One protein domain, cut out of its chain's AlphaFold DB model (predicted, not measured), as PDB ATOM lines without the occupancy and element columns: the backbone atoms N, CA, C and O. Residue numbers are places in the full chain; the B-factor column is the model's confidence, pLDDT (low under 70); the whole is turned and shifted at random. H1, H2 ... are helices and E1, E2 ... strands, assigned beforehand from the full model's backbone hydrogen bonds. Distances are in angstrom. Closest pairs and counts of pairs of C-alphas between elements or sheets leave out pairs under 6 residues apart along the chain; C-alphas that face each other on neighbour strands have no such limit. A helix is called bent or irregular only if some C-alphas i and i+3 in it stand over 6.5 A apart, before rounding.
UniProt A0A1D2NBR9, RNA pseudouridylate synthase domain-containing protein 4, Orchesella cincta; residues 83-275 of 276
ATOM      1  N   SER A  83     465.088 405.640 394.309       94.00
ATOM      2  CA  SER A  83     464.716 405.459 392.905       94.00
ATOM      3  C   SER A  83     464.881 406.737 392.087       94.00
ATOM      4  O   SER A  83     465.397 406.674 390.974       94.00
ATOM      5  N   GLU A  84     464.501 407.896 392.632       94.00
ATOM      6  CA  GLU A  84     464.761 409.196 391.993       94.00
ATOM      7  C   GLU A  84     466.254 409.459 391.837       94.00
ATOM      8  O   GLU A  84     466.698 409.849 390.761       94.00
ATOM      9  N   LEU A  85     467.040 409.196 392.884       92.81
ATOM     10  CA  LEU A  85     468.488 409.353 392.811       92.81
ATOM     11  C   LEU A  85     469.098 408.406 391.767       92.81
ATOM     12  O   LEU A  85     469.939 408.835 390.986       92.81
ATOM     13  N   ALA A  86     468.660 407.147 391.702       95.12
ATOM     14  CA  ALA A  86     469.128 406.202 390.687       95.12
ATOM     15  C   ALA A  86     468.851 406.707 389.262       95.12
ATOM     16  O   ALA A  86     469.755 406.706 388.427       95.12
ATOM     17  N   LYS A  87     467.631 407.197 389.000       95.56
ATOM     18  CA  LYS A  87     467.257 407.793 387.708       95.56
ATOM     19  C   LYS A  87     468.117 409.014 387.387       95.56
ATOM     20  O   LYS A  87     468.721 409.063 386.320       95.56
ATOM     21  N   PHE A  88     468.266 409.932 388.342       94.19
ATOM     22  CA  PHE A  88     469.111 411.118 388.191       94.19
ATOM     23  C   PHE A  88     470.571 410.760 387.868       94.19
ATOM     24  O   PHE A  88     471.206 411.399 387.031       94.19
ATOM     25  N   LEU A  89     471.124 409.734 388.518       94.56
ATOM     26  CA  LEU A  89     472.490 409.275 388.266       94.56
ATOM     27  C   LEU A  89     472.666 408.695 386.856       94.56
ATOM     28  O   LEU A  89     473.708 408.925 386.245       94.56
ATOM     29  N   LEU A  90     471.663 407.975 386.342       95.12
ATOM     30  CA  LEU A  90     471.674 407.439 384.978       95.12
ATOM     31  C   LEU A  90     471.519 408.537 383.923       95.12
ATOM     32  O   LEU A  90     472.225 408.519 382.918       95.12
ATOM     33  N   GLU A  91     470.662 409.527 384.171       95.00
ATOM     34  CA  GLU A  91     470.537 410.713 383.312       95.00
ATOM     35  C   GLU A  91     471.857 411.495 383.224       95.00
ATOM     36  O   GLU A  91     472.183 412.056 382.180       95.00
ATOM     37  N   ASN A  92     472.649 411.486 384.301       93.75
ATOM     38  CA  ASN A  92     473.962 412.130 384.382       93.75
ATOM     39  C   ASN A  92     475.132 411.152 384.151       93.75
ATOM     40  O   ASN A  92     476.227 411.332 384.709       93.75
ATOM     41  N   GLN A  93     474.928 410.113 383.334       95.62
ATOM     42  CA  GLN A  93     476.025 409.258 382.890       95.62
ATOM     43  C   GLN A  93     476.949 410.012 381.923       95.62
ATOM     44  O   GLN A  93     476.506 410.728 381.028       95.62
ATOM     45  N   ILE A  94     478.255 409.846 382.107       96.50
ATOM     46  CA  ILE A  94     479.290 410.477 381.277       96.50
ATOM     47  C   ILE A  94     479.825 409.475 380.252       96.50
ATOM     48  O   ILE A  94     480.185 409.849 379.141       96.50
ATOM     49  N   PHE A  95     479.898 408.201 380.636       96.44
ATOM     50  CA  PHE A  95     480.472 407.147 379.811       96.44
ATOM     51  C   PHE A  95     479.765 405.824 380.083       96.44
ATOM     52  O   PHE A  95     479.527 405.486 381.241       96.44
ATOM     53  N   ASN A  96     479.451 405.078 379.030       96.00
ATOM     54  CA  ASN A  96     478.825 403.765 379.120       96.00
ATOM     55  C   ASN A  96     479.294 402.913 377.937       96.00
ATOM     56  O   ASN A  96     478.636 402.869 376.902       96.00
ATOM     57  N   ASP A  97     480.481 402.323 378.067       95.00
ATOM     58  CA  ASP A  97     481.070 401.460 377.041       95.00
ATOM     59  C   ASP A  97     482.107 400.503 377.662       95.00
ATOM     60  O   ASP A  97     482.541 400.684 378.804       95.00
ATOM     61  N   TYR A  98     482.504 399.460 376.928       93.94
ATOM     62  CA  TYR A  98     483.500 398.450 377.324       93.94
ATOM     63  C   TYR A  98     483.225 397.781 378.682       93.94
ATOM     64  O   TYR A  98     484.149 397.442 379.424       93.94
ATOM     65  N   GLY A  99     481.948 397.617 379.034       94.81
ATOM     66  CA  GLY A  99     481.548 397.051 380.324       94.81
ATOM     67  C   GLY A  99     481.837 397.968 381.519       94.81
ATOM     68  O   GLY A  99     481.877 397.491 382.654       94.81
ATOM     69  N   ILE A 100     482.041 399.268 381.292       96.56
ATOM     70  CA  ILE A 100     482.236 400.285 382.325       96.56
ATOM     71  C   ILE A 100     481.157 401.361 382.198       96.56
ATOM     72  O   ILE A 100     480.941 401.934 381.133       96.56
ATOM     73  N   LEU A 101     480.545 401.691 383.331       96.94
ATOM     74  CA  LEU A 101     479.638 402.817 383.482       96.94
ATOM     75  C   LEU A 101     480.294 403.877 384.366       96.94
ATOM     76  O   LEU A 101     480.698 403.600 385.497       96.94
ATOM     77  N   VAL A 102     480.379 405.105 383.867       96.62
ATOM     78  CA  VAL A 102     480.862 406.266 384.617       96.62
ATOM     79  C   VAL A 102     479.740 407.277 384.731       96.62
ATOM     80  O   VAL A 102     479.208 407.749 383.727       96.62
ATOM     81  N   ILE A 103     479.430 407.653 385.964       96.56
ATOM     82  CA  ILE A 103     478.391 408.629 386.284       96.56
ATOM     83  C   ILE A 103     478.983 409.834 387.006       96.56
ATOM     84  O   ILE A 103     479.984 409.725 387.728       96.56
ATOM     85  N   ASN A 104     478.333 410.984 386.847       95.38
ATOM     86  CA  ASN A 104     478.638 412.169 387.634       95.38
ATOM     87  C   ASN A 104     477.957 412.080 389.009       95.38
ATOM     88  O   ASN A 104     476.776 412.389 389.160       95.38
ATOM     89  N   LYS A 105     478.700 411.657 390.032       93.50
ATOM     90  CA  LYS A 105     478.224 411.641 391.414       93.50
ATOM     91  C   LYS A 105     478.048 413.074 391.935       93.50
ATOM     92  O   LYS A 105     479.032 413.822 392.017       93.50
ATOM     93  N   PRO A 106     476.849 413.433 392.420       91.44
ATOM     94  CA  PRO A 106     476.627 414.720 393.054       91.44
ATOM     95  C   PRO A 106     477.295 414.807 394.437       91.44
ATOM     96  O   PRO A 106     477.683 413.809 395.058       91.44
ATOM     97  N   PHE A 107     477.433 416.032 394.935       87.75
ATOM     98  CA  PHE A 107     477.897 416.299 396.295       87.75
ATOM     99  C   PHE A 107     476.922 415.722 397.341       87.75
ATOM    100  O   PHE A 107     475.720 415.649 397.106       87.75
ATOM    101  N   GLY A 108     477.429 415.300 398.502       83.50
ATOM    102  CA  GLY A 108     476.609 414.859 399.638       83.50
ATOM    103  C   GLY A 108     476.222 413.376 399.634       83.50
ATOM    104  O   GLY A 108     475.876 412.847 400.691       83.50
ATOM    105  N   VAL A 109     476.350 412.677 398.501       88.56
ATOM    106  CA  VAL A 109     476.101 411.227 398.404       88.56
ATOM    107  C   VAL A 109     477.353 410.446 398.805       88.56
ATOM    108  O   VAL A 109     478.419 410.617 398.206       88.56
ATOM    109  N   GLY A 110     477.236 409.608 399.837       86.81
ATOM    110  CA  GLY A 110     478.323 408.761 400.336       86.81
ATOM    111  C   GLY A 110     478.511 407.486 399.514       86.81
ATOM    112  O   GLY A 110     477.628 407.086 398.767       86.81
ATOM    113  N   VAL A 111     479.667 406.836 399.660       85.88
ATOM    114  CA  VAL A 111     479.966 405.570 398.967       85.88
ATOM    115  C   VAL A 111     479.459 404.368 399.753       85.88
ATOM    116  O   VAL A 111     478.717 403.559 399.216       85.88
ATOM    117  N   ARG A 112     479.858 404.287 401.024       81.38
ATOM    118  CA  ARG A 112     479.545 403.197 401.946       81.38
ATOM    119  C   ARG A 112     478.638 403.678 403.049       81.38
ATOM    120  O   ARG A 112     478.842 404.785 403.558       81.38
ATOM    121  N   ASN A 113     477.723 402.809 403.462       64.19
ATOM    122  CA  ASN A 113     477.007 402.974 404.714       64.19
ATOM    123  C   ASN A 113     478.016 402.896 405.856       64.19
ATOM    124  O   ASN A 113     478.431 401.820 406.279       64.19
ATOM    125  N   GLN A 114     478.440 404.055 406.349       57.31
ATOM    126  CA  GLN A 114     478.978 404.119 407.696       57.31
ATOM    127  C   GLN A 114     477.785 403.884 408.610       57.31
ATOM    128  O   GLN A 114     476.864 404.701 408.649       57.31
ATOM    129  N   THR A 115     477.760 402.731 409.279       49.03
ATOM    130  CA  THR A 115     476.724 402.400 410.258       49.03
ATOM    131  C   THR A 115     476.545 403.597 411.191       49.03
ATOM    132  O   THR A 115     477.539 404.173 411.632       49.03
ATOM    133  N   LEU A 116     475.308 403.974 411.524       49.00
ATOM    134  CA  LEU A 116     475.020 405.088 412.444       49.00
ATOM    135  C   LEU A 116     475.837 405.000 413.754       49.00
ATOM    136  O   LEU A 116     476.258 406.017 414.292       49.00
ATOM    137  N   GLN A 117     476.182 403.785 414.197       43.09
ATOM    138  CA  GLN A 117     477.078 403.535 415.333       43.09
ATOM    139  C   GLN A 117     478.529 404.025 415.135       43.09
ATOM    140  O   GLN A 117     479.172 404.416 416.105       43.09
ATOM    141  N   GLN A 118     479.073 404.039 413.913       48.84
ATOM    142  CA  GLN A 118     480.389 404.634 413.620       48.84
ATOM    143  C   GLN A 118     480.346 406.166 413.648       48.84
ATOM    144  O   GLN A 118     481.301 406.791 414.103       48.84
ATOM    145  N   LEU A 119     479.231 406.765 413.217       49.69
ATOM    146  CA  LEU A 119     479.004 408.210 413.328       49.69
ATOM    147  C   LEU A 119     478.799 408.648 414.788       49.69
ATOM    148  O   LEU A 119     479.178 409.756 415.140       49.69
ATOM    149  N   GLN A 120     478.250 407.777 415.641       43.53
ATOM    150  CA  GLN A 120     478.093 408.028 417.078       43.53
ATOM    151  C   GLN A 120     479.382 407.789 417.885       43.53
ATOM    152  O   GLN A 120     479.632 408.507 418.850       43.53
ATOM    153  N   ARG A 121     480.229 406.822 417.494       46.00
ATOM    154  CA  ARG A 121     481.539 406.583 418.140       46.00
ATOM    155  C   ARG A 121     482.560 407.686 417.852       46.00
ATOM    156  O   ARG A 121     483.399 407.974 418.700       46.00
ATOM    157  N   ASN A 122     482.468 408.323 416.689       46.12
ATOM    158  CA  ASN A 122     483.265 409.494 416.341       46.12
ATOM    159  C   ASN A 122     482.466 410.742 416.728       46.12
ATOM    160  O   ASN A 122     481.789 411.299 415.874       46.12
ATOM    161  N   GLY A 123     482.495 411.105 418.017       42.78
ATOM    162  CA  GLY A 123     481.671 412.137 418.664       42.78
ATOM    163  C   GLY A 123     481.039 413.188 417.739       42.78
ATOM    164  O   GLY A 123     481.720 413.843 416.946       42.78
ATOM    165  N   SER A 124     479.727 413.381 417.896       46.22
ATOM    166  CA  SER A 124     478.830 414.221 417.084       46.22
ATOM    167  C   SER A 124     479.177 415.721 416.994       46.22
ATOM    168  O   SER A 124     478.396 416.501 416.455       46.22
ATOM    169  N   HIS A 125     480.352 416.150 417.454       42.38
ATOM    170  CA  HIS A 125     480.747 417.554 417.552       42.38
ATOM    171  C   HIS A 125     481.338 418.178 416.274       42.38
ATOM    172  O   HIS A 125     481.456 419.397 416.202       42.38
ATOM    173  N   ASN A 126     481.664 417.411 415.226       43.94
ATOM    174  CA  ASN A 126     482.565 417.909 414.168       43.94
ATOM    175  C   ASN A 126     481.943 418.230 412.794       43.94
ATOM    176  O   ASN A 126     482.671 418.521 411.843       43.94
ATOM    177  N   GLN A 127     480.614 418.242 412.657       53.72
ATOM    178  CA  GLN A 127     479.945 418.594 411.389       53.72
ATOM    179  C   GLN A 127     479.306 419.990 411.391       53.72
ATOM    180  O   GLN A 127     478.370 420.244 410.638       53.72
ATOM    181  N   LEU A 128     479.838 420.933 412.177       48.66
ATOM    182  CA  LEU A 128     479.386 422.336 412.175       48.66
ATOM    183  C   LEU A 128     479.367 422.963 410.764       48.66
ATOM    184  O   LEU A 128     478.510 423.785 410.467       48.66
ATOM    185  N   HIS A 129     480.249 422.520 409.863       54.16
ATOM    186  CA  HIS A 129     480.306 422.966 408.464       54.16
ATOM    187  C   HIS A 129     479.259 422.356 407.536       54.16
ATOM    188  O   HIS A 129     479.091 422.823 406.413       54.16
ATOM    189  N   LEU A 130     478.580 421.302 407.980       57.56
ATOM    190  CA  LEU A 130     477.454 420.699 407.271       57.56
ATOM    191  C   LEU A 130     476.118 421.133 407.887       57.56
ATOM    192  O   LEU A 130     475.067 420.670 407.445       57.56
ATOM    193  N   ARG A 131     476.132 422.017 408.898       56.12
ATOM    194  CA  ARG A 131     474.920 422.528 409.544       56.12
ATOM    195  C   ARG A 131     474.080 423.269 408.495       56.12
ATOM    196  O   ARG A 131     474.526 424.246 407.902       56.12
ATOM    197  N   GLY A 132     472.873 422.765 408.234       57.94
ATOM    198  CA  GLY A 132     471.974 423.286 407.196       57.94
ATOM    199  C   GLY A 132     472.135 422.656 405.804       57.94
ATOM    200  O   GLY A 132     471.417 423.049 404.882       57.94
ATOM    201  N   ILE A 133     473.028 421.675 405.629       66.81
ATOM    202  CA  ILE A 133     473.078 420.832 404.427       66.81
ATOM    203  C   ILE A 133     472.168 419.629 404.640       66.81
ATOM    204  O   ILE A 133     472.351 418.867 405.589       66.81
ATOM    205  N   GLN A 134     471.212 419.426 403.736       66.06
ATOM    206  CA  GLN A 134     470.383 418.229 403.762       66.06
ATOM    207  C   GLN A 134     471.257 417.011 403.445       66.06
ATOM    208  O   GLN A 134     471.768 416.849 402.333       66.06
ATOM    209  N   THR A 135     471.482 416.161 404.444       69.25
ATOM    210  CA  THR A 135     472.234 414.925 404.254       69.25
ATOM    211  C   THR A 135     471.335 413.882 403.615       69.25
ATOM    212  O   THR A 135     470.286 413.551 404.162       69.25
ATOM    213  N   VAL A 136     471.765 413.330 402.482       77.06
ATOM    214  CA  VAL A 136     471.076 412.199 401.853       77.06
ATOM    215  C   VAL A 136     471.274 410.965 402.745       77.06
ATOM    216  O   VAL A 136     472.426 410.646 403.059       77.06
ATOM    217  N   PRO A 137     470.199 410.271 403.164       81.19
ATOM    218  CA  PRO A 137     470.287 409.120 404.067       81.19
ATOM    219  C   PRO A 137     470.709 407.823 403.358       81.19
ATOM    220  O   PRO A 137     470.753 406.768 403.980       81.19
ATOM    221  N   TYR A 138     471.004 407.889 402.060       85.75
ATOM    222  CA  TYR A 138     471.345 406.749 401.215       85.75
ATOM    223  C   TYR A 138     472.749 406.902 400.630       85.75
ATOM    224  O   TYR A 138     473.231 408.016 400.390       85.75
ATOM    225  N   THR A 139     473.389 405.771 400.362       90.25
ATOM    226  CA  THR A 139     474.733 405.698 399.781       90.25
ATOM    227  C   THR A 139     474.709 405.096 398.384       90.25
ATOM    228  O   THR A 139     473.714 404.509 397.966       90.25
ATOM    229  N   LEU A 140     475.804 405.241 397.634       91.81
ATOM    230  CA  LEU A 140     475.922 404.633 396.309       91.81
ATOM    231  C   LEU A 140     475.742 403.115 396.356       91.81
ATOM    232  O   LEU A 140     475.079 402.579 395.475       91.81
ATOM    233  N   GLU A 141     476.263 402.434 397.381       91.38
ATOM    234  CA  GLU A 141     476.063 400.989 397.558       91.38
ATOM    235  C   GLU A 141     474.579 400.616 397.719       91.38
ATOM    236  O   GLU A 141     474.141 399.632 397.127       91.38
ATOM    237  N   ASP A 142     473.778 401.433 398.416       91.19
ATOM    238  CA  ASP A 142     472.328 401.200 398.556       91.19
ATOM    239  C   ASP A 142     471.562 401.315 397.240       91.19
ATOM    240  O   ASP A 142     470.457 400.788 397.112       91.19
ATOM    241  N   ILE A 143     472.116 402.074 396.296       93.19
ATOM    242  CA  ILE A 143     471.483 402.416 395.023       93.19
ATOM    243  C   ILE A 143     471.884 401.415 393.933       93.19
ATOM    244  O   ILE A 143     471.161 401.267 392.949       93.19
ATOM    245  N   VAL A 144     472.988 400.677 394.117       94.44
ATOM    246  CA  VAL A 144     473.451 399.643 393.174       94.44
ATOM    247  C   VAL A 144     472.336 398.657 392.793       94.44
ATOM    248  O   VAL A 144     472.158 398.452 391.594       94.44
ATOM    249  N   PRO A 145     471.538 398.083 393.718       94.50
ATOM    250  CA  PRO A 145     470.443 397.183 393.345       94.50
ATOM    251  C   PRO A 145     469.401 397.849 392.439       94.50
ATOM    252  O   PRO A 145     468.953 397.258 391.461       94.50
ATOM    253  N   THR A 146     469.051 399.106 392.715       95.75
ATOM    254  CA  THR A 146     468.120 399.870 391.877       95.75
ATOM    255  C   THR A 146     468.714 400.141 390.494       95.75
ATOM    256  O   THR A 146     468.011 400.004 389.497       95.75
ATOM    257  N   LEU A 147     470.010 400.460 390.409       95.31
ATOM    258  CA  LEU A 147     470.709 400.644 389.133       95.31
ATOM    259  C   LEU A 147     470.776 399.352 388.313       95.31
ATOM    260  O   LEU A 147     470.573 399.407 387.105       95.31
ATOM    261  N   ARG A 148     471.008 398.198 388.953       95.56
ATOM    262  CA  ARG A 148     470.992 396.878 388.291       95.56
ATOM    263  C   ARG A 148     469.662 396.616 387.602       95.56
ATOM    264  O   ARG A 148     469.653 396.194 386.449       95.56
ATOM    265  N   ASN A 149     468.565 396.912 388.296       96.06
ATOM    266  CA  ASN A 149     467.218 396.734 387.764       96.06
ATOM    267  C   ASN A 149     466.939 397.699 386.604       96.06
ATOM    268  O   ASN A 149     466.399 397.280 385.591       96.06
ATOM    269  N   LEU A 150     467.336 398.970 386.729       95.25
ATOM    270  CA  LEU A 150     467.115 399.980 385.685       95.25
ATOM    271  C   LEU A 150     467.954 399.749 384.420       95.25
ATOM    272  O   LEU A 150     467.522 400.119 383.335       95.25
ATOM    273  N   LEU A 151     469.150 399.175 384.556       94.00
ATOM    274  CA  LEU A 151     470.050 398.881 383.436       94.00
ATOM    275  C   LEU A 151     469.873 397.468 382.867       94.00
ATOM    276  O   LEU A 151     470.533 397.137 381.884       94.00
ATOM    277  N   GLU A 152     469.057 396.629 383.510       94.50
ATOM    278  CA  GLU A 152     468.945 395.193 383.217       94.50
ATOM    279  C   GLU A 152     470.313 394.476 383.276       94.50
ATOM    280  O   GLU A 152     470.618 393.571 382.497       94.50
ATOM    281  N   LYS A 153     471.176 394.902 384.210       93.12
ATOM    282  CA  LYS A 153     472.529 394.357 384.424       93.12
ATOM    283  C   LYS A 153     472.655 393.815 385.847       93.12
ATOM    284  O   LYS A 153     473.002 394.581 386.745       93.12
ATOM    285  N   PRO A 154     472.401 392.515 386.087       88.75
ATOM    286  CA  PRO A 154     472.401 391.956 387.442       88.75
ATOM    287  C   PRO A 154     473.791 391.962 388.094       88.75
ATOM    288  O   PRO A 154     473.897 392.060 389.315       88.75
ATOM    289  N   GLU A 155     474.856 391.920 387.292       94.25
ATOM    290  CA  GLU A 155     476.242 391.836 387.764       94.25
ATOM    291  C   GLU A 155     476.914 393.199 387.985       94.25
ATOM    292  O   GLU A 155     478.112 393.247 388.243       94.25
ATOM    293  N   LEU A 156     476.174 394.318 387.958       95.50
ATOM    294  CA  LEU A 156     476.769 395.646 388.149       95.50
ATOM    295  C   LEU A 156     477.528 395.725 389.488       95.50
ATOM    296  O   LEU A 156     476.931 395.615 390.567       95.50
ATOM    297  N   VAL A 157     478.834 395.966 389.425       94.69
ATOM    298  CA  VAL A 157     479.734 396.088 390.573       94.69
ATOM    299  C   VAL A 157     480.178 397.537 390.729       94.69
ATOM    300  O   VAL A 157     480.683 398.164 389.799       94.69
ATOM    301  N   PHE A 158     480.048 398.074 391.940       93.94
ATOM    302  CA  PHE A 158     480.663 399.348 392.294       93.94
ATOM    303  C   PHE A 158     482.191 399.201 392.369       93.94
ATOM    304  O   PHE A 158     482.700 398.377 393.128       93.94
ATOM    305  N   VAL A 159     482.933 400.016 391.613       93.94
ATOM    306  CA  VAL A 159     484.401 399.921 391.545       93.94
ATOM    307  C   VAL A 159     485.069 401.023 392.357       93.94
ATOM    308  O   VAL A 159     485.939 400.764 393.193       93.94
ATOM    309  N   LYS A 160     484.709 402.283 392.093       92.06
ATOM    310  CA  LYS A 160     485.348 403.438 392.733       92.06
ATOM    311  C   LYS A 160     484.464 404.674 392.658       92.06
ATOM    312  O   LYS A 160     483.750 404.874 391.691       92.06
ATOM    313  N   SER A 161     484.585 405.556 393.644       92.56
ATOM    314  CA  SER A 161     483.959 406.878 393.635       92.56
ATOM    315  C   SER A 161     484.793 407.883 394.425       92.56
ATOM    316  O   SER A 161     485.710 407.506 395.165       92.56
ATOM    317  N   THR A 162     484.464 409.162 394.259       89.50
ATOM    318  CA  THR A 162     484.851 410.245 395.163       89.50
ATOM    319  C   THR A 162     484.153 410.135 396.526       89.50
ATOM    320  O   THR A 162     483.166 409.410 396.687       89.50
ATOM    321  N   GLU A 163     484.694 410.845 397.518       83.81
ATOM    322  CA  GLU A 163     484.194 410.899 398.898       83.81
ATOM    323  C   GLU A 163     482.822 411.602 399.002       83.81
ATOM    324  O   GLU A 163     482.361 412.252 398.061       83.81
ATOM    325  N   LYS A 164     482.154 411.494 400.163       84.19
ATOM    326  CA  LYS A 164     480.807 412.063 400.385       84.19
ATOM    327  C   LYS A 164     480.757 413.565 400.098       84.19
ATOM    328  O   LYS A 164     479.855 414.034 399.409       84.19
ATOM    329  N   LEU A 165     481.753 414.299 400.589       81.81
ATOM    330  CA  LEU A 165     481.860 415.755 400.457       81.81
ATOM    331  C   LEU A 165     482.525 416.194 399.144       81.81
ATOM    332  O   LEU A 165     482.975 417.327 399.021       81.81
ATOM    333  N   THR A 166     482.578 415.308 398.150       86.00
ATOM    334  CA  THR A 166     483.215 415.579 396.863       86.00
ATOM    335  C   THR A 166     482.281 415.150 395.741       86.00
ATOM    336  O   THR A 166     481.883 413.984 395.657       86.00
ATOM    337  N   SER A 167     481.930 416.078 394.853       90.69
ATOM    338  CA  SER A 167     481.315 415.749 393.564       90.69
ATOM    339  C   SER A 167     482.366 415.202 392.603       90.69
ATOM    340  O   SER A 167     483.538 415.576 392.686       90.69
ATOM    341  N   GLY A 168     481.972 414.347 391.669       93.81
ATOM    342  CA  GLY A 168     482.894 413.860 390.648       93.81
ATOM    343  C   GLY A 168     482.501 412.501 390.108       93.81
ATOM    344  O   GLY A 168     481.336 412.141 390.099       93.81
ATOM    345  N   LEU A 169     483.479 411.735 389.642       94.81
ATOM    346  CA  LEU A 169     483.207 410.483 388.947       94.81
ATOM    347  C   LEU A 169     482.960 409.335 389.930       94.81
ATOM    348  O   LEU A 169     483.767 409.093 390.835       94.81
ATOM    349  N   ALA A 170     481.881 408.594 389.694       95.31
ATOM    350  CA  ALA A 170     481.699 407.249 390.220       95.31
ATOM    351  C   ALA A 170     481.729 406.247 389.062       95.31
ATOM    352  O   ALA A 170     481.147 406.481 388.006       95.31
ATOM    353  N   VAL A 171     482.454 405.153 389.264       95.62
ATOM    354  CA  VAL A 171     482.737 404.126 388.265       95.62
ATOM    355  C   VAL A 171     482.144 402.806 388.732       95.62
ATOM    356  O   VAL A 171     482.423 402.341 389.845       95.62
ATOM    357  N   PHE A 172     481.375 402.200 387.843       96.44
ATOM    358  CA  PHE A 172     480.767 400.889 387.980       96.44
ATOM    359  C   PHE A 172     481.260 400.005 386.836       96.44
ATOM    360  O   PHE A 172     481.525 400.486 385.733       96.44
ATOM    361  N   ALA A 173     481.403 398.715 387.101       97.19
ATOM    362  CA  ALA A 173     481.676 397.711 386.087       97.19
ATOM    363  C   ALA A 173     480.427 396.861 385.891       97.19
ATOM    364  O   ALA A 173     479.760 396.536 386.869       97.19
ATOM    365  N   MET A 174     480.118 396.508 384.648       95.75
ATOM    366  CA  MET A 174     478.973 395.653 384.330       95.75
ATOM    367  C   MET A 174     479.187 394.209 384.796       95.75
ATOM    368  O   MET A 174     478.208 393.557 385.126       95.75
ATOM    369  N   ASP A 175     480.455 393.784 384.901       96.00
ATOM    370  CA  ASP A 175     480.867 392.453 385.355       96.00
ATOM    371  C   ASP A 175     482.020 392.546 386.370       96.00
ATOM    372  O   ASP A 175     482.864 393.459 386.326       96.00
ATOM    373  N   GLU A 176     482.146 391.538 387.234       95.75
ATOM    374  CA  GLU A 176     483.206 391.465 388.251       95.75
ATOM    375  C   GLU A 176     484.620 391.400 387.639       95.75
ATOM    376  O   GLU A 176     485.568 392.034 388.129       95.75
ATOM    377  N   GLN A 177     484.777 390.682 386.522       96.25
ATOM    378  CA  GLN A 177     486.064 390.562 385.827       96.25
ATOM    379  C   GLN A 177     486.553 391.921 385.316       96.25
ATOM    380  O   GLN A 177     487.732 392.269 385.455       96.25
ATOM    381  N   THR A 178     485.640 392.704 384.746       96.56
ATOM    382  CA  THR A 178     485.910 394.044 384.227       96.56
ATOM    383  C   THR A 178     486.262 394.998 385.371       96.56
ATOM    384  O   THR A 178     487.266 395.713 385.294       96.56
ATOM    385  N   GLY A 179     485.543 394.915 386.496       95.94
ATOM    386  CA  GLY A 179     485.868 395.665 387.715       95.94
ATOM    387  C   GLY A 179     487.254 395.334 388.279       95.94
ATOM    388  O   GLY A 179     488.010 396.232 388.676       95.94
ATOM    389  N   THR A 180     487.642 394.059 388.245       96.25
ATOM    390  CA  THR A 180     488.967 393.601 388.688       96.25
ATOM    391  C   THR A 180     490.078 394.123 387.775       96.25
ATOM    392  O   THR A 180     491.086 394.647 388.265       96.25
ATOM    393  N   LYS A 181     489.886 394.054 386.450       95.75
ATOM    394  CA  LYS A 181     490.824 394.612 385.458       95.75
ATOM    395  C   LYS A 181     490.998 396.120 385.644       95.75
ATOM    396  O   LYS A 181     492.135 396.593 385.701       95.75
ATOM    397  N   PHE A 182     489.904 396.859 385.828       94.06
ATOM    398  CA  PHE A 182     489.941 398.302 386.074       94.06
ATOM    399  C   PHE A 182     490.675 398.643 387.379       94.06
ATOM    400  O   PHE A 182     491.555 399.505 387.410       94.06
ATOM    401  N   THR A 183     490.384 397.916 388.459       93.06
ATOM    402  CA  THR A 183     491.063 398.095 389.752       93.06
ATOM    403  C   THR A 183     492.560 397.805 389.648       93.06
ATOM    404  O   THR A 183     493.373 398.529 390.232       93.06
ATOM    405  N   LYS A 184     492.946 396.774 388.888       93.00
ATOM    406  CA  LYS A 184     494.351 396.464 388.600       93.00
ATOM    407  C   LYS A 184     495.011 397.604 387.823       93.00
ATOM    408  O   LYS A 184     496.055 398.078 388.260       93.00
ATOM    409  N   ALA A 185     494.376 398.103 386.763       90.38
ATOM    410  CA  ALA A 185     494.878 399.237 385.985       90.38
ATOM    411  C   ALA A 185     495.081 400.492 386.852       90.38
ATOM    412  O   ALA A 185     496.135 401.121 386.784       90.38
ATOM    413  N   LEU A 186     494.138 400.802 387.749       88.56
ATOM    414  CA  LEU A 186     494.268 401.903 388.713       88.56
ATOM    415  C   LEU A 186     495.429 401.719 389.700       88.56
ATOM    416  O   LEU A 186     496.057 402.695 390.109       88.56
ATOM    417  N   LYS A 187     495.682 400.490 390.162       86.56
ATOM    418  CA  LYS A 187     496.818 400.202 391.051       86.56
ATOM    419  C   LYS A 187     498.136 400.358 390.300       86.56
ATOM    420  O   LYS A 187     499.049 400.993 390.817       86.56
ATOM    421  N   THR A 188     498.200 399.834 389.081       88.19
ATOM    422  CA  THR A 188     499.366 399.935 388.206       88.19
ATOM    423  C   THR A 188     499.654 401.384 387.813       88.19
ATOM    424  O   THR A 188     500.801 401.801 387.853       88.19
ATOM    425  N   SER A 189     498.651 402.214 387.524       85.06
ATOM    426  CA  SER A 189     498.909 403.612 387.149       85.06
ATOM    427  C   SER A 189     499.572 404.417 388.272       85.06
ATOM    428  O   SER A 189     500.418 405.273 388.020       85.06
ATOM    429  N   LYS A 190     499.245 404.110 389.535       78.12
ATOM    430  CA  LYS A 190     499.859 404.767 390.697       78.12
ATOM    431  C   LYS A 190     501.368 404.545 390.773       78.12
ATOM    432  O   LYS A 190     502.051 405.429 391.281       78.12
ATOM    433  N   SER A 191     501.894 403.418 390.280       74.62
ATOM    434  CA  SER A 191     503.345 403.183 390.272       74.62
ATOM    435  C   SER A 191     504.080 404.020 389.227       74.62
ATOM    436  O   SER A 191     505.272 404.255 389.379       74.62
ATOM    437  N   TYR A 192     503.383 404.505 388.195       74.69
ATOM    438  CA  TYR A 192     503.972 405.320 387.129       74.69
ATOM    439  C   TYR A 192     503.938 406.828 387.412       74.69
ATOM    440  O   TYR A 192     504.299 407.612 386.541       74.69
ATOM    441  N   TYR A 193     503.498 407.255 388.604       67.19
ATOM    442  CA  TYR A 193     503.287 408.671 388.956       67.19
ATOM    443  C   TYR A 193     502.362 409.438 387.990       67.19
ATOM    444  O   TYR A 193     502.275 410.663 388.060       67.19
ATOM    445  N   ASP A 194     501.633 408.719 387.134       68.12
ATOM    446  CA  ASP A 194     500.594 409.246 386.264       68.12
ATOM    447  C   ASP A 194     499.243 408.901 386.890       68.12
ATOM    448  O   ASP A 194     498.682 407.807 386.745       68.12
ATOM    449  N   THR A 195     498.762 409.804 387.742       67.19
ATOM    450  CA  THR A 195     497.480 409.604 388.409       67.19
ATOM    451  C   THR A 195     496.366 409.725 387.375       67.19
ATOM    452  O   THR A 195     496.070 410.821 386.908       67.19
ATOM    453  N   LEU A 196     495.693 408.608 387.085       73.00
ATOM    454  CA  LEU A 196     494.541 408.538 386.169       73.00
ATOM    455  C   LEU A 196     493.352 409.419 386.582       73.00
ATOM    456  O   LEU A 196     492.407 409.580 385.819       73.00
ATOM    457  N   TYR A 197     493.372 409.974 387.790       76.50
ATOM    458  CA  TYR A 197     492.349 410.878 388.281       76.50
ATOM    459  C   TYR A 197     492.958 412.235 388.620       76.50
ATOM    460  O   TYR A 197     493.993 412.334 389.280       76.50
ATOM    461  N   LYS A 198     492.267 413.283 388.180       81.94
ATOM    462  CA  LYS A 198     492.587 414.679 388.460       81.94
ATOM    463  C   LYS A 198     491.447 415.260 389.284       81.94
ATOM    464  O   LYS A 198     490.284 414.991 389.002       81.94
ATOM    465  N   TYR A 199     491.793 416.041 390.299       82.56
ATOM    466  CA  TYR A 199     490.824 416.777 391.102       82.56
ATOM    467  C   TYR A 199     490.990 418.261 390.824       82.56
ATOM    468  O   TYR A 199     492.111 418.766 390.798       82.56
ATOM    469  N   HIS A 200     489.873 418.953 390.641       84.19
ATOM    470  CA  HIS A 200     489.848 420.407 390.666       84.19
ATOM    471  C   HIS A 200     489.452 420.840 392.072       84.19
ATOM    472  O   HIS A 200     488.436 420.389 392.600       84.19
ATOM    473  N   VAL A 201     490.287 421.672 392.689       80.25
ATOM    474  CA  VAL A 201     490.122 422.114 394.075       80.25
ATOM    475  C   VAL A 201     490.169 423.635 394.101       80.25
ATOM    476  O   VAL A 201     491.052 424.237 393.493       80.25
ATOM    477  N   ILE A 202     489.218 424.242 394.808       80.50
ATOM    478  CA  ILE A 202     489.198 425.679 395.086       80.50
ATOM    479  C   ILE A 202     489.739 425.873 396.499       80.50
ATOM    480  O   ILE A 202     489.253 425.251 397.443       80.50
ATOM    481  N   THR A 203     490.750 426.723 396.644       76.81
ATOM    482  CA  THR A 203     491.373 427.036 397.931       76.81
ATOM    483  C   THR A 203     491.067 428.480 398.327       76.81
ATOM    484  O   THR A 203     490.999 429.359 397.474       76.81
ATOM    485  N   ILE A 204     490.886 428.734 399.629       73.31
ATOM    486  CA  ILE A 204     490.634 430.089 400.163       73.31
ATOM    487  C   ILE A 204     491.861 430.991 399.962       73.31
ATOM    488  O   ILE A 204     491.735 432.191 399.739       73.31
ATOM    489  N   LEU A 205     493.054 430.400 400.007       74.94
ATOM    490  CA  LEU A 205     494.331 431.073 399.800       74.94
ATOM    491  C   LEU A 205     495.087 430.421 398.638       74.94
ATOM    492  O   LEU A 205     494.895 429.224 398.385       74.94
ATOM    493  N   PRO A 206     495.952 431.166 397.930       73.75
ATOM    494  CA  PRO A 206     496.798 430.580 396.902       73.75
ATOM    495  C   PRO A 206     497.709 429.506 397.520       73.75
ATOM    496  O   PRO A 206     498.261 429.717 398.605       73.75
ATOM    497  N   PRO A 207     497.888 428.351 396.856       74.31
ATOM    498  CA  PRO A 207     498.822 427.349 397.340       74.31
ATOM    499  C   PRO A 207     500.238 427.927 397.285       74.31
ATOM    500  O   PRO A 207     500.706 428.343 396.227       74.31
ATOM    501  N   MET A 208     500.933 427.945 398.423       73.25
ATOM    502  CA  MET A 208     502.351 428.307 398.445       73.25
ATOM    503  C   MET A 208     503.133 427.278 397.633       73.25
ATOM    504  O   MET A 208     503.027 426.086 397.913       73.25
ATOM    505  N   LEU A 209     503.892 427.712 396.633       70.44
ATOM    506  CA  LEU A 209     504.770 426.837 395.866       70.44
ATOM    507  C   LEU A 209     506.129 426.731 396.560       70.44
ATOM    508  O   LEU A 209     506.735 427.751 396.866       70.44
ATOM    509  N   HIS A 210     506.606 425.507 396.792       70.62
ATOM    510  CA  HIS A 210     507.994 425.255 397.218       70.62
ATOM    511  C   HIS A 210     508.877 424.730 396.080       70.62
ATOM    512  O   HIS A 210     510.085 424.600 396.248       70.62
ATOM    513  N   LYS A 211     508.265 424.414 394.937       78.44
ATOM    514  CA  LYS A 211     508.914 423.996 393.697       78.44
ATOM    515  C   LYS A 211     508.371 424.819 392.538       78.44
ATOM    516  O   LYS A 211     507.312 425.437 392.675       78.44
ATOM    517  N   GLU A 212     509.067 424.784 391.409       79.44
ATOM    518  CA  GLU A 212     508.609 425.451 390.195       79.44
ATOM    519  C   GLU A 212     507.214 424.944 389.767       79.44
ATOM    520  O   GLU A 212     506.885 423.763 389.956       79.44
ATOM    521  N   PRO A 213     506.358 425.815 389.198       79.25
ATOM    522  CA  PRO A 213     505.049 425.433 388.683       79.25
ATOM    523  C   PRO A 213     505.100 424.189 387.788       79.25
ATOM    524  O   PRO A 213     505.839 424.131 386.808       79.25
ATOM    525  N   GLY A 214     504.254 423.205 388.088       75.75
ATOM    526  CA  GLY A 214     504.172 421.968 387.310       75.75
ATOM    527  C   GLY A 214     505.221 420.907 387.646       75.75
ATOM    528  O   GLY A 214     505.125 419.796 387.117       75.75
ATOM    529  N   GLU A 215     506.162 421.177 388.549       82.38
ATOM    530  CA  GLU A 215     507.020 420.129 389.090       82.38
ATOM    531  C   GLU A 215     506.258 419.202 390.040       82.38
ATOM    532  O   GLU A 215     505.298 419.583 390.716       82.38
ATOM    533  N   MET A 216     506.705 417.945 390.094       82.38
ATOM    534  CA  MET A 216     506.177 416.967 391.037       82.38
ATOM    535  C   MET A 216     506.617 417.315 392.462       82.38
ATOM    536  O   MET A 216     507.806 417.284 392.800       82.38
ATOM    537  N   GLU A 217     505.645 417.566 393.329       85.25
ATOM    538  CA  GLU A 217     505.825 417.758 394.763       85.25
ATOM    539  C   GLU A 217     505.151 416.613 395.531       85.25
ATOM    540  O   GLU A 217     504.068 416.141 395.174       85.25
ATOM    541  N   ARG A 218     505.802 416.146 396.600       85.88
ATOM    542  CA  ARG A 218     505.201 415.216 397.555       85.88
ATOM    543  C   ARG A 218     504.613 416.030 398.702       85.88
ATOM    544  O   ARG A 218     505.349 416.692 399.425       85.88
ATOM    545  N   ILE A 219     503.298 415.959 398.859       87.50
ATOM    546  CA  ILE A 219     502.548 416.647 399.908       87.50
ATOM    547  C   ILE A 219     501.785 415.636 400.762       87.50
ATOM    548  O   ILE A 219     501.495 414.519 400.339       87.50
ATOM    549  N   GLY A 220     501.434 416.034 401.969       88.12
ATOM    550  CA  GLY A 220     500.514 415.338 402.848       88.12
ATOM    551  C   GLY A 220     499.183 416.075 402.889       88.12
ATOM    552  O   GLY A 220     499.141 417.302 402.830       88.12
ATOM    553  N   VAL A 221     498.087 415.338 403.013       87.06
ATOM    554  CA  VAL A 221     496.772 415.899 403.330       87.06
ATOM    555  C   VAL A 221     496.334 415.335 404.669       87.06
ATOM    556  O   VAL A 221     496.376 414.123 404.878       87.06
ATOM    557  N   THR A 222     495.942 416.213 405.581       88.12
ATOM    558  CA  THR A 222     495.454 415.863 406.919       88.12
ATOM    559  C   THR A 222     494.204 416.672 407.225       88.12
ATOM    560  O   THR A 222     493.984 417.712 406.610       88.12
ATOM    561  N   VAL A 223     493.374 416.211 408.151       81.81
ATOM    562  CA  VAL A 223     492.172 416.936 408.570       81.81
ATOM    563  C   VAL A 223     492.467 417.626 409.896       81.81
ATOM    564  O   VAL A 223     492.835 416.972 410.868       81.81
ATOM    565  N   LYS A 224     492.337 418.951 409.931       82.69
ATOM    566  CA  LYS A 224     492.569 419.788 411.120       82.69
ATOM    567  C   LYS A 224     491.530 420.903 411.171       82.69
ATOM    568  O   LYS A 224     490.930 421.200 410.146       82.69
ATOM    569  N   ALA A 225     491.326 421.526 412.329       75.69
ATOM    570  CA  ALA A 225     490.487 422.721 412.422       75.69
ATOM    571  C   ALA A 225     490.970 423.801 411.434       75.69
ATOM    572  O   ALA A 225     492.177 424.024 411.288       75.69
ATOM    573  N   GLY A 226     490.033 424.410 410.709       68.00
ATOM    574  CA  GLY A 226     490.309 425.452 409.730       68.00
ATOM    575  C   GLY A 226     490.877 426.708 410.386       68.00
ATOM    576  O   GLY A 226     490.648 426.987 411.561       68.00
ATOM    577  N   VAL A 227     491.606 427.522 409.623       67.94
ATOM    578  CA  VAL A 227     492.118 428.797 410.147       67.94
ATOM    579  C   VAL A 227     490.930 429.696 410.502       67.94
ATOM    580  O   VAL A 227     490.161 430.078 409.623       67.94
ATOM    581  N   GLY A 228     490.766 430.004 411.790       69.12
ATOM    582  CA  GLY A 228     489.663 430.827 412.296       69.12
ATOM    583  C   GLY A 228     488.309 430.118 412.385       69.12
ATOM    584  O   GLY A 228     487.298 430.790 412.566       69.12
ATOM    585  N   THR A 229     488.262 428.787 412.250       69.31
ATOM    586  CA  THR A 229     487.028 428.011 412.448       69.31
ATOM    587  C   THR A 229     487.323 426.701 413.178       69.31
ATOM    588  O   THR A 229     488.274 426.004 412.840       69.31
ATOM    589  N   ASP A 230     486.453 426.287 414.100       74.75
ATOM    590  CA  ASP A 230     486.540 424.962 414.755       74.75
ATOM    591  C   ASP A 230     486.100 423.810 413.836       74.75
ATOM    592  O   ASP A 230     486.006 422.645 414.217       74.75
ATOM    593  N   VAL A 231     485.816 424.138 412.581       71.00
ATOM    594  CA  VAL A 231     485.411 423.197 411.555       71.00
ATOM    595  C   VAL A 231     486.634 422.408 411.086       71.00
ATOM    596  O   VAL A 231     487.596 423.020 410.620       71.00
ATOM    597  N   PRO A 232     486.606 421.065 411.104       71.56
ATOM    598  CA  PRO A 232     487.658 420.270 410.490       71.56
ATOM    599  C   PRO A 232     487.662 420.465 408.968       71.56
ATOM    600  O   PRO A 232     486.656 420.252 408.293       71.56
ATOM    601  N   GLN A 233     488.812 420.850 408.426       73.69
ATOM    602  CA  GLN A 233     489.065 421.058 407.006       73.69
ATOM    603  C   GLN A 233     490.290 420.244 406.564       73.69
ATOM    604  O   GLN A 233     491.223 420.040 407.348       73.69
ATOM    605  N   PRO A 234     490.324 419.767 405.309       80.44
ATOM    606  CA  PRO A 234     491.529 419.179 404.746       80.44
ATOM    607  C   PRO A 234     492.600 420.265 404.568       80.44
ATOM    608  O   PRO A 234     492.421 421.220 403.814       80.44
ATOM    609  N   ILE A 235     493.730 420.103 405.252       82.88
ATOM    610  CA  ILE A 235     494.898 420.980 405.179       82.88
ATOM    611  C   ILE A 235     496.027 420.257 404.447       82.88
ATOM    612  O   ILE A 235     496.357 419.103 404.739       82.88
ATOM    613  N   ILE A 236     496.645 420.967 403.503       84.69
ATOM    614  CA  ILE A 236     497.857 420.520 402.819       84.69
ATOM    615  C   ILE A 236     499.054 420.776 403.741       84.69
ATOM    616  O   ILE A 236     499.334 421.914 404.110       84.69
ATOM    617  N   VAL A 237     499.772 419.714 404.102       88.00
ATOM    618  CA  VAL A 237     500.981 419.745 404.933       88.00
ATOM    619  C   VAL A 237     502.170 419.219 404.141       88.00
ATOM    620  O   VAL A 237     502.049 418.258 403.395       88.00
ATOM    621  N   ARG A 238     503.343 419.834 404.284       84.62
ATOM    622  CA  ARG A 238     504.546 419.438 403.525       84.62
ATOM    623  C   ARG A 238     505.569 418.704 404.370       84.62
ATOM    624  O   ARG A 238     506.145 417.722 403.923       84.62
ATOM    625  N   GLY A 239     505.739 419.139 405.615       86.44
ATOM    626  CA  GLY A 239     506.506 418.414 406.619       86.44
ATOM    627  C   GLY A 239     505.615 417.413 407.342       86.44
ATOM    628  O   GLY A 239     504.704 417.808 408.067       86.44
ATOM    629  N   TYR A 240     505.863 416.121 407.148       91.06
ATOM    630  CA  TYR A 240     505.229 415.055 407.918       91.06
ATOM    631  C   TYR A 240     506.160 413.847 408.024       91.06
ATOM    632  O   TYR A 240     507.000 413.605 407.157       91.06
ATOM    633  N   SER A 241     506.018 413.085 409.107       91.56
ATOM    634  CA  SER A 241     506.836 411.894 409.341       91.56
ATOM    635  C   SER A 241     506.262 410.670 408.617       91.56
ATOM    636  O   SER A 241     505.048 410.560 408.426       91.56
ATOM    637  N   ASN A 242     507.109 409.690 408.277       91.88
ATOM    638  CA  ASN A 242     506.636 408.398 407.758       91.88
ATOM    639  C   ASN A 242     505.729 407.668 408.763       91.88
ATOM    640  O   ASN A 242     504.839 406.926 408.356       91.88
ATOM    641  N   ASN A 243     505.912 407.906 410.066       93.44
ATOM    642  CA  ASN A 243     505.046 407.352 411.104       93.44
ATOM    643  C   ASN A 243     503.633 407.943 411.023       93.44
ATOM    644  O   ASN A 243     502.669 407.195 411.116       93.44
ATOM    645  N   SER A 244     503.501 409.244 410.751       89.00
ATOM    646  CA  SER A 244     502.200 409.894 410.530       89.00
ATOM    647  C   SER A 244     501.455 409.314 409.323       89.00
ATOM    648  O   SER A 244     500.234 409.234 409.347       89.00
ATOM    649  N   VAL A 245     502.180 408.869 408.290       89.88
ATOM    650  CA  VAL A 245     501.576 408.162 407.146       89.88
ATOM    651  C   VAL A 245     501.122 406.762 407.542       89.88
ATOM    652  O   VAL A 245     500.021 406.362 407.199       89.88
ATOM    653  N   LYS A 246     501.951 406.013 408.280       89.88
ATOM    654  CA  LYS A 246     501.611 404.654 408.734       89.88
ATOM    655  C   LYS A 246     500.420 404.622 409.698       89.88
ATOM    656  O   LYS A 246     499.727 403.616 409.746       89.88
ATOM    657  N   ARG A 247     500.210 405.696 410.464       87.06
ATOM    658  CA  ARG A 247     499.070 405.867 411.380       87.06
ATOM    659  C   ARG A 247     497.811 406.423 410.706       87.06
ATOM    660  O   ARG A 247     496.835 406.658 411.401       87.06
ATOM    661  N   ASP A 248     497.840 406.671 409.394       79.81
ATOM    662  CA  ASP A 248     496.759 407.325 408.637       79.81
ATOM    663  C   ASP A 248     496.392 408.754 409.107       79.81
ATOM    664  O   ASP A 248     495.393 409.319 408.666       79.81
ATOM    665  N   ASP A 249     497.244 409.409 409.907       84.69
ATOM    666  CA  ASP A 249     497.072 410.823 410.291       84.69
ATOM    667  C   ASP A 249     497.253 411.764 409.083       84.69
ATOM    668  O   ASP A 249     496.691 412.865 409.013       84.69
ATOM    669  N   VAL A 250     498.120 411.355 408.148       88.00
ATOM    670  CA  VAL A 250     498.487 412.118 406.953       88.00
ATOM    671  C   VAL A 250     498.470 411.213 405.731       88.00
ATOM    672  O   VAL A 250     499.235 410.253 405.623       88.00
ATOM    673  N   LYS A 251     497.677 411.593 404.733       87.31
ATOM    674  CA  LYS A 251     497.652 410.925 403.434       87.31
ATOM    675  C   LYS A 251     498.698 411.538 402.509       87.31
ATOM    676  O   LYS A 251     498.554 412.674 402.069       87.31
ATOM    677  N   SER A 252     499.752 410.783 402.209       86.38
ATOM    678  CA  SER A 252     500.816 411.202 401.288       86.38
ATOM    679  C   SER A 252     500.334 411.162 399.833       86.38
ATOM    680  O   SER A 252     499.856 410.129 399.363       86.38
ATOM    681  N   ILE A 253     500.513 412.257 399.098       83.69
ATOM    682  CA  ILE A 253     500.088 412.432 397.706       83.69
ATOM    683  C   ILE A 253     501.239 413.047 396.905       83.69
ATOM    684  O   ILE A 253     501.882 413.997 397.339       83.69
ATOM    685  N   HIS A 254     501.486 412.506 395.716       82.44
ATOM    686  CA  HIS A 254     502.345 413.139 394.722       82.44
ATOM    687  C   HIS A 254     501.462 413.990 393.811       82.44
ATOM    688  O   HIS A 254     500.509 413.467 393.232       82.44
ATOM    689  N   THR A 255     501.740 415.286 393.720       79.44
ATOM    690  CA  THR A 255     500.914 416.233 392.965       79.44
ATOM    691  C   THR A 255     501.772 417.204 392.165       79.44
ATOM    692  O   THR A 255     502.938 417.423 392.487       79.44
ATOM    693  N   ARG A 256     501.181 417.804 391.132       80.44
ATOM    694  CA  ARG A 256     501.732 418.968 390.432       80.44
ATOM    695  C   ARG A 256     500.826 420.144 390.722       80.44
ATOM    696  O   ARG A 256     499.619 420.059 390.497       80.44
ATOM    697  N   VAL A 257     501.403 421.230 391.216       77.00
ATOM    698  CA  VAL A 257     500.650 422.456 391.467       77.00
ATOM    699  C   VAL A 257     500.863 423.389 390.287       77.00
ATOM    700  O   VAL A 257     501.980 423.816 390.000       77.00
ATOM    701  N   TYR A 258     499.769 423.693 389.600       75.94
ATOM    702  CA  TYR A 258     499.724 424.722 388.575       75.94
ATOM    703  C   TYR A 258     498.976 425.908 389.178       75.94
ATOM    704  O   TYR A 258     497.744 425.865 389.232       75.94
ATOM    705  N   PRO A 259     499.663 426.942 389.696       68.88
ATOM    706  CA  PRO A 259     498.964 428.160 390.057       68.88
ATOM    707  C   PRO A 259     498.316 428.689 388.778       68.88
ATOM    708  O   PRO A 259     498.982 428.866 387.755       68.88
ATOM    709  N   LEU A 260     497.009 428.939 388.814       62.78
ATOM    710  CA  LEU A 260     496.414 429.781 387.789       62.78
ATOM    711  C   LEU A 260     497.138 431.125 387.892       62.78
ATOM    712  O   LEU A 260     497.091 431.772 388.941       62.78
ATOM    713  N   LYS A 261     497.876 431.506 386.838       57.03
ATOM    714  CA  LYS A 261     498.416 432.861 386.727       57.03
ATOM    715  C   LYS A 261     497.222 433.786 386.898       57.03
ATOM    716  O   LYS A 261     496.322 433.792 386.063       57.03
ATOM    717  N   TRP A 262     497.205 434.527 387.996       51.25
ATOM    718  CA  TRP A 262     496.260 435.609 388.169       51.25
ATOM    719  C   TRP A 262     496.538 436.599 387.043       51.25
ATOM    720  O   TRP A 262     497.496 437.367 387.100       51.25
ATOM    721  N   VAL A 263     495.711 436.582 386.000       45.94
ATOM    722  CA  VAL A 263     495.466 437.817 385.263       45.94
ATOM    723  C   VAL A 263     494.928 438.771 386.323       45.94
ATOM    724  O   VAL A 263     493.999 438.424 387.050       45.94
ATOM    725  N   LEU A 264     495.609 439.900 386.496       43.47
ATOM    726  CA  LEU A 264     495.381 440.944 387.493       43.47
ATOM    727  C   LEU A 264     493.945 441.506 387.444       43.47
ATOM    728  O   LEU A 264     493.733 442.653 387.077       43.47
ATOM    729  N   VAL A 265     492.939 440.735 387.845       49.72
ATOM    730  CA  VAL A 265     491.576 441.244 388.058       49.72
ATOM    731  C   VAL A 265     491.451 441.803 389.486       49.72
ATOM    732  O   VAL A 265     490.655 442.699 389.756       49.72
ATOM    733  N   GLY A 266     492.309 441.353 390.411       44.22
ATOM    734  CA  GLY A 266     492.271 441.735 391.826       44.22
ATOM    735  C   GLY A 266     492.856 443.110 392.167       44.22
ATOM    736  O   GLY A 266     492.421 443.717 393.143       44.22
ATOM    737  N   ALA A 267     493.790 443.653 391.377       46.22
ATOM    738  CA  ALA A 267     494.370 444.970 391.676       46.22
ATOM    739  C   ALA A 267     493.338 446.110 391.533       46.22
ATOM    740  O   ALA A 267     493.420 447.112 392.243       46.22
ATOM    741  N   ALA A 268     492.334 445.932 390.666       48.09
ATOM    742  CA  ALA A 268     491.223 446.868 390.520       48.09
ATOM    743  C   ALA A 268     490.162 446.691 391.622       48.09
ATOM    744  O   ALA A 268     489.694 447.680 392.186       48.09
ATOM    745  N   LEU A 269     489.822 445.449 391.997       46.88
ATOM    746  CA  LEU A 269     488.798 445.193 393.019       46.88
ATOM    747  C   LEU A 269     489.258 445.533 394.443       46.88
ATOM    748  O   LEU A 269     488.467 446.049 395.233       46.88
ATOM    749  N   TRP A 270     490.531 445.304 394.778       46.06
ATOM    750  CA  TRP A 270     491.024 445.568 396.135       46.06
ATOM    751  C   TRP A 270     491.080 447.071 396.457       46.06
ATOM    752  O   TRP A 270     490.831 447.467 397.595       46.06
ATOM    753  N   LYS A 271     491.305 447.930 395.449       46.28
ATOM    754  CA  LYS A 271     491.200 449.391 395.613       46.28
ATOM    755  C   LYS A 271     489.764 449.857 395.875       46.28
ATOM    756  O   LYS A 271     489.580 450.834 396.587       46.28
ATOM    757  N   SER A 272     488.756 449.157 395.356       47.38
ATOM    758  CA  SER A 272     487.352 449.566 395.497       47.38
ATOM    759  C   SER A 272     486.746 449.192 396.861       47.38
ATOM    760  O   SER A 272     485.883 449.902 397.363       47.38
ATOM    761  N   ILE A 273     487.248 448.136 397.512       50.31
ATOM    762  CA  ILE A 273     486.756 447.675 398.827       50.31
ATOM    763  C   ILE A 273     487.317 448.507 399.999       50.31
ATOM    764  O   ILE A 273     486.713 448.535 401.063       50.31
ATOM    765  N   ARG A 274     488.434 449.230 399.821       46.03
ATOM    766  CA  ARG A 274     488.977 450.160 400.837       46.03
ATOM    767  C   ARG A 274     488.461 451.601 400.728       46.03
ATOM    768  O   ARG A 274     488.866 452.435 401.527       46.03
ATOM    769  N   LEU A 275     487.616 451.900 399.741       45.69
ATOM    770  CA  LEU A 275     487.061 453.240 399.501       45.69
ATOM    771  C   LEU A 275     485.561 453.340 399.840       45.69
ATOM    772  O   LEU A 275     484.888 454.247 399.355       45.69
TER     773      LEU A 275
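AT A GLANCE: This is residues 83 to 275 of the 276 residues of the protein "RNA pseudouridylate synthase domain-containing protein 4" of Orchesella cincta (UniProt A0A1D2NBR9). The printed part makes two lobes: the larger is a four-stranded sheet with H4 over one face and H1 and H3 over the other, and the smaller is a strongly twisted three-stranded sheet with the short H5 at one side. Residues 192 to 215 join the lobes, while residues 115 to 124 with H2 and the tail 261 to 275 with H6 stick out. The 193 printed residues hold six named helices and seven named strands, in the order H1 E1 E2 H2 H3 E3 E4 H4 E5 E6 H5 E7 H6. Both sheets, E1 E2 E4 E3 and E6 E5 E7, are antiparallel, and the class is mixed, helices and strands. The whole is loose, with a radius of gyration of the C-alphas of 20.1 A and spans of 61 by 41 by 41 A.

IN THESE COORDINATES: Look first at the larger sheet: E1 is residues 93 to 97, E2 100 to 105, E3 157 to 161 and E4 168 to 173, the last 16.8 A long. Find C-alpha 176 at (483.206, 391.465, 388.251); from there H4 runs 23.4 A to residue 191. H1 is residues 83 to 91, H2 116 to 121 and H3 140 to 151; H3 is only just irregular, with C-alphas 142 and 145 6.8 A apart. Find C-alpha 216 at (506.177, 416.967, 391.037), where E5 begins its 27.1 A to residue 225. E6 is residues 232 to 237, H5 242 to 246, E7 251 to 256, and H6 266 to 273, ending at (486.756, 447.675, 398.827).

HOW THE PARTS SIT: Inner strands E2 and E4 stand antiparallel at 152 degrees, with N 105 and O 168 2.7 A apart, within hydrogen-bond range. E1 and E2 form a hairpin, with N 94 and O 102 at 2.8 A; E3 and E4 form another, with N 157 and O 173 at 2.8 A. H4 runs along the strands at a height over the sheet of 10.3 A; its closest C-alpha pair with E3 is Val 159 and Gly 179, 5.9 A. On the opposite face H1 stands up from the sheet, and H3 touches it with residues 143 to 147 alone, the closest C-alphas being Ala 86 and Leu 147, 6.0 A. E2, H2 H3 and E3 make a split strand-helix-strand unit, two strands running the same way with E4 between them, and its crossover is right-handed; E6, H5 and E7 make another, also right-handed, with E5 between. In the second sheet look at N 220 and O 237, 2.7 A, in the hairpin E5 and E6, and at N 217 and O 255, 2.8 A, between E5 and E7. H5 only grazes this sheet, with residues 242 to 246. In H1, H2 and H5 every O i to N i+4 pair is within hydrogen-bond range; in H3 6 of 8 are, in H4 10 of 12 and in H6 2 of 4.

THE WHOLE: The C-alphas of Gln 177 and Leu 275 are the two farthest apart, 64.2 A. The printed part has no cut; the links H2 to H3 and H4 to E5 are long. Mean pLDDT of the printed part is 79.4, with residues 113 to 135, 193 to 195, 226 to 229 and 259 to 275 under 70.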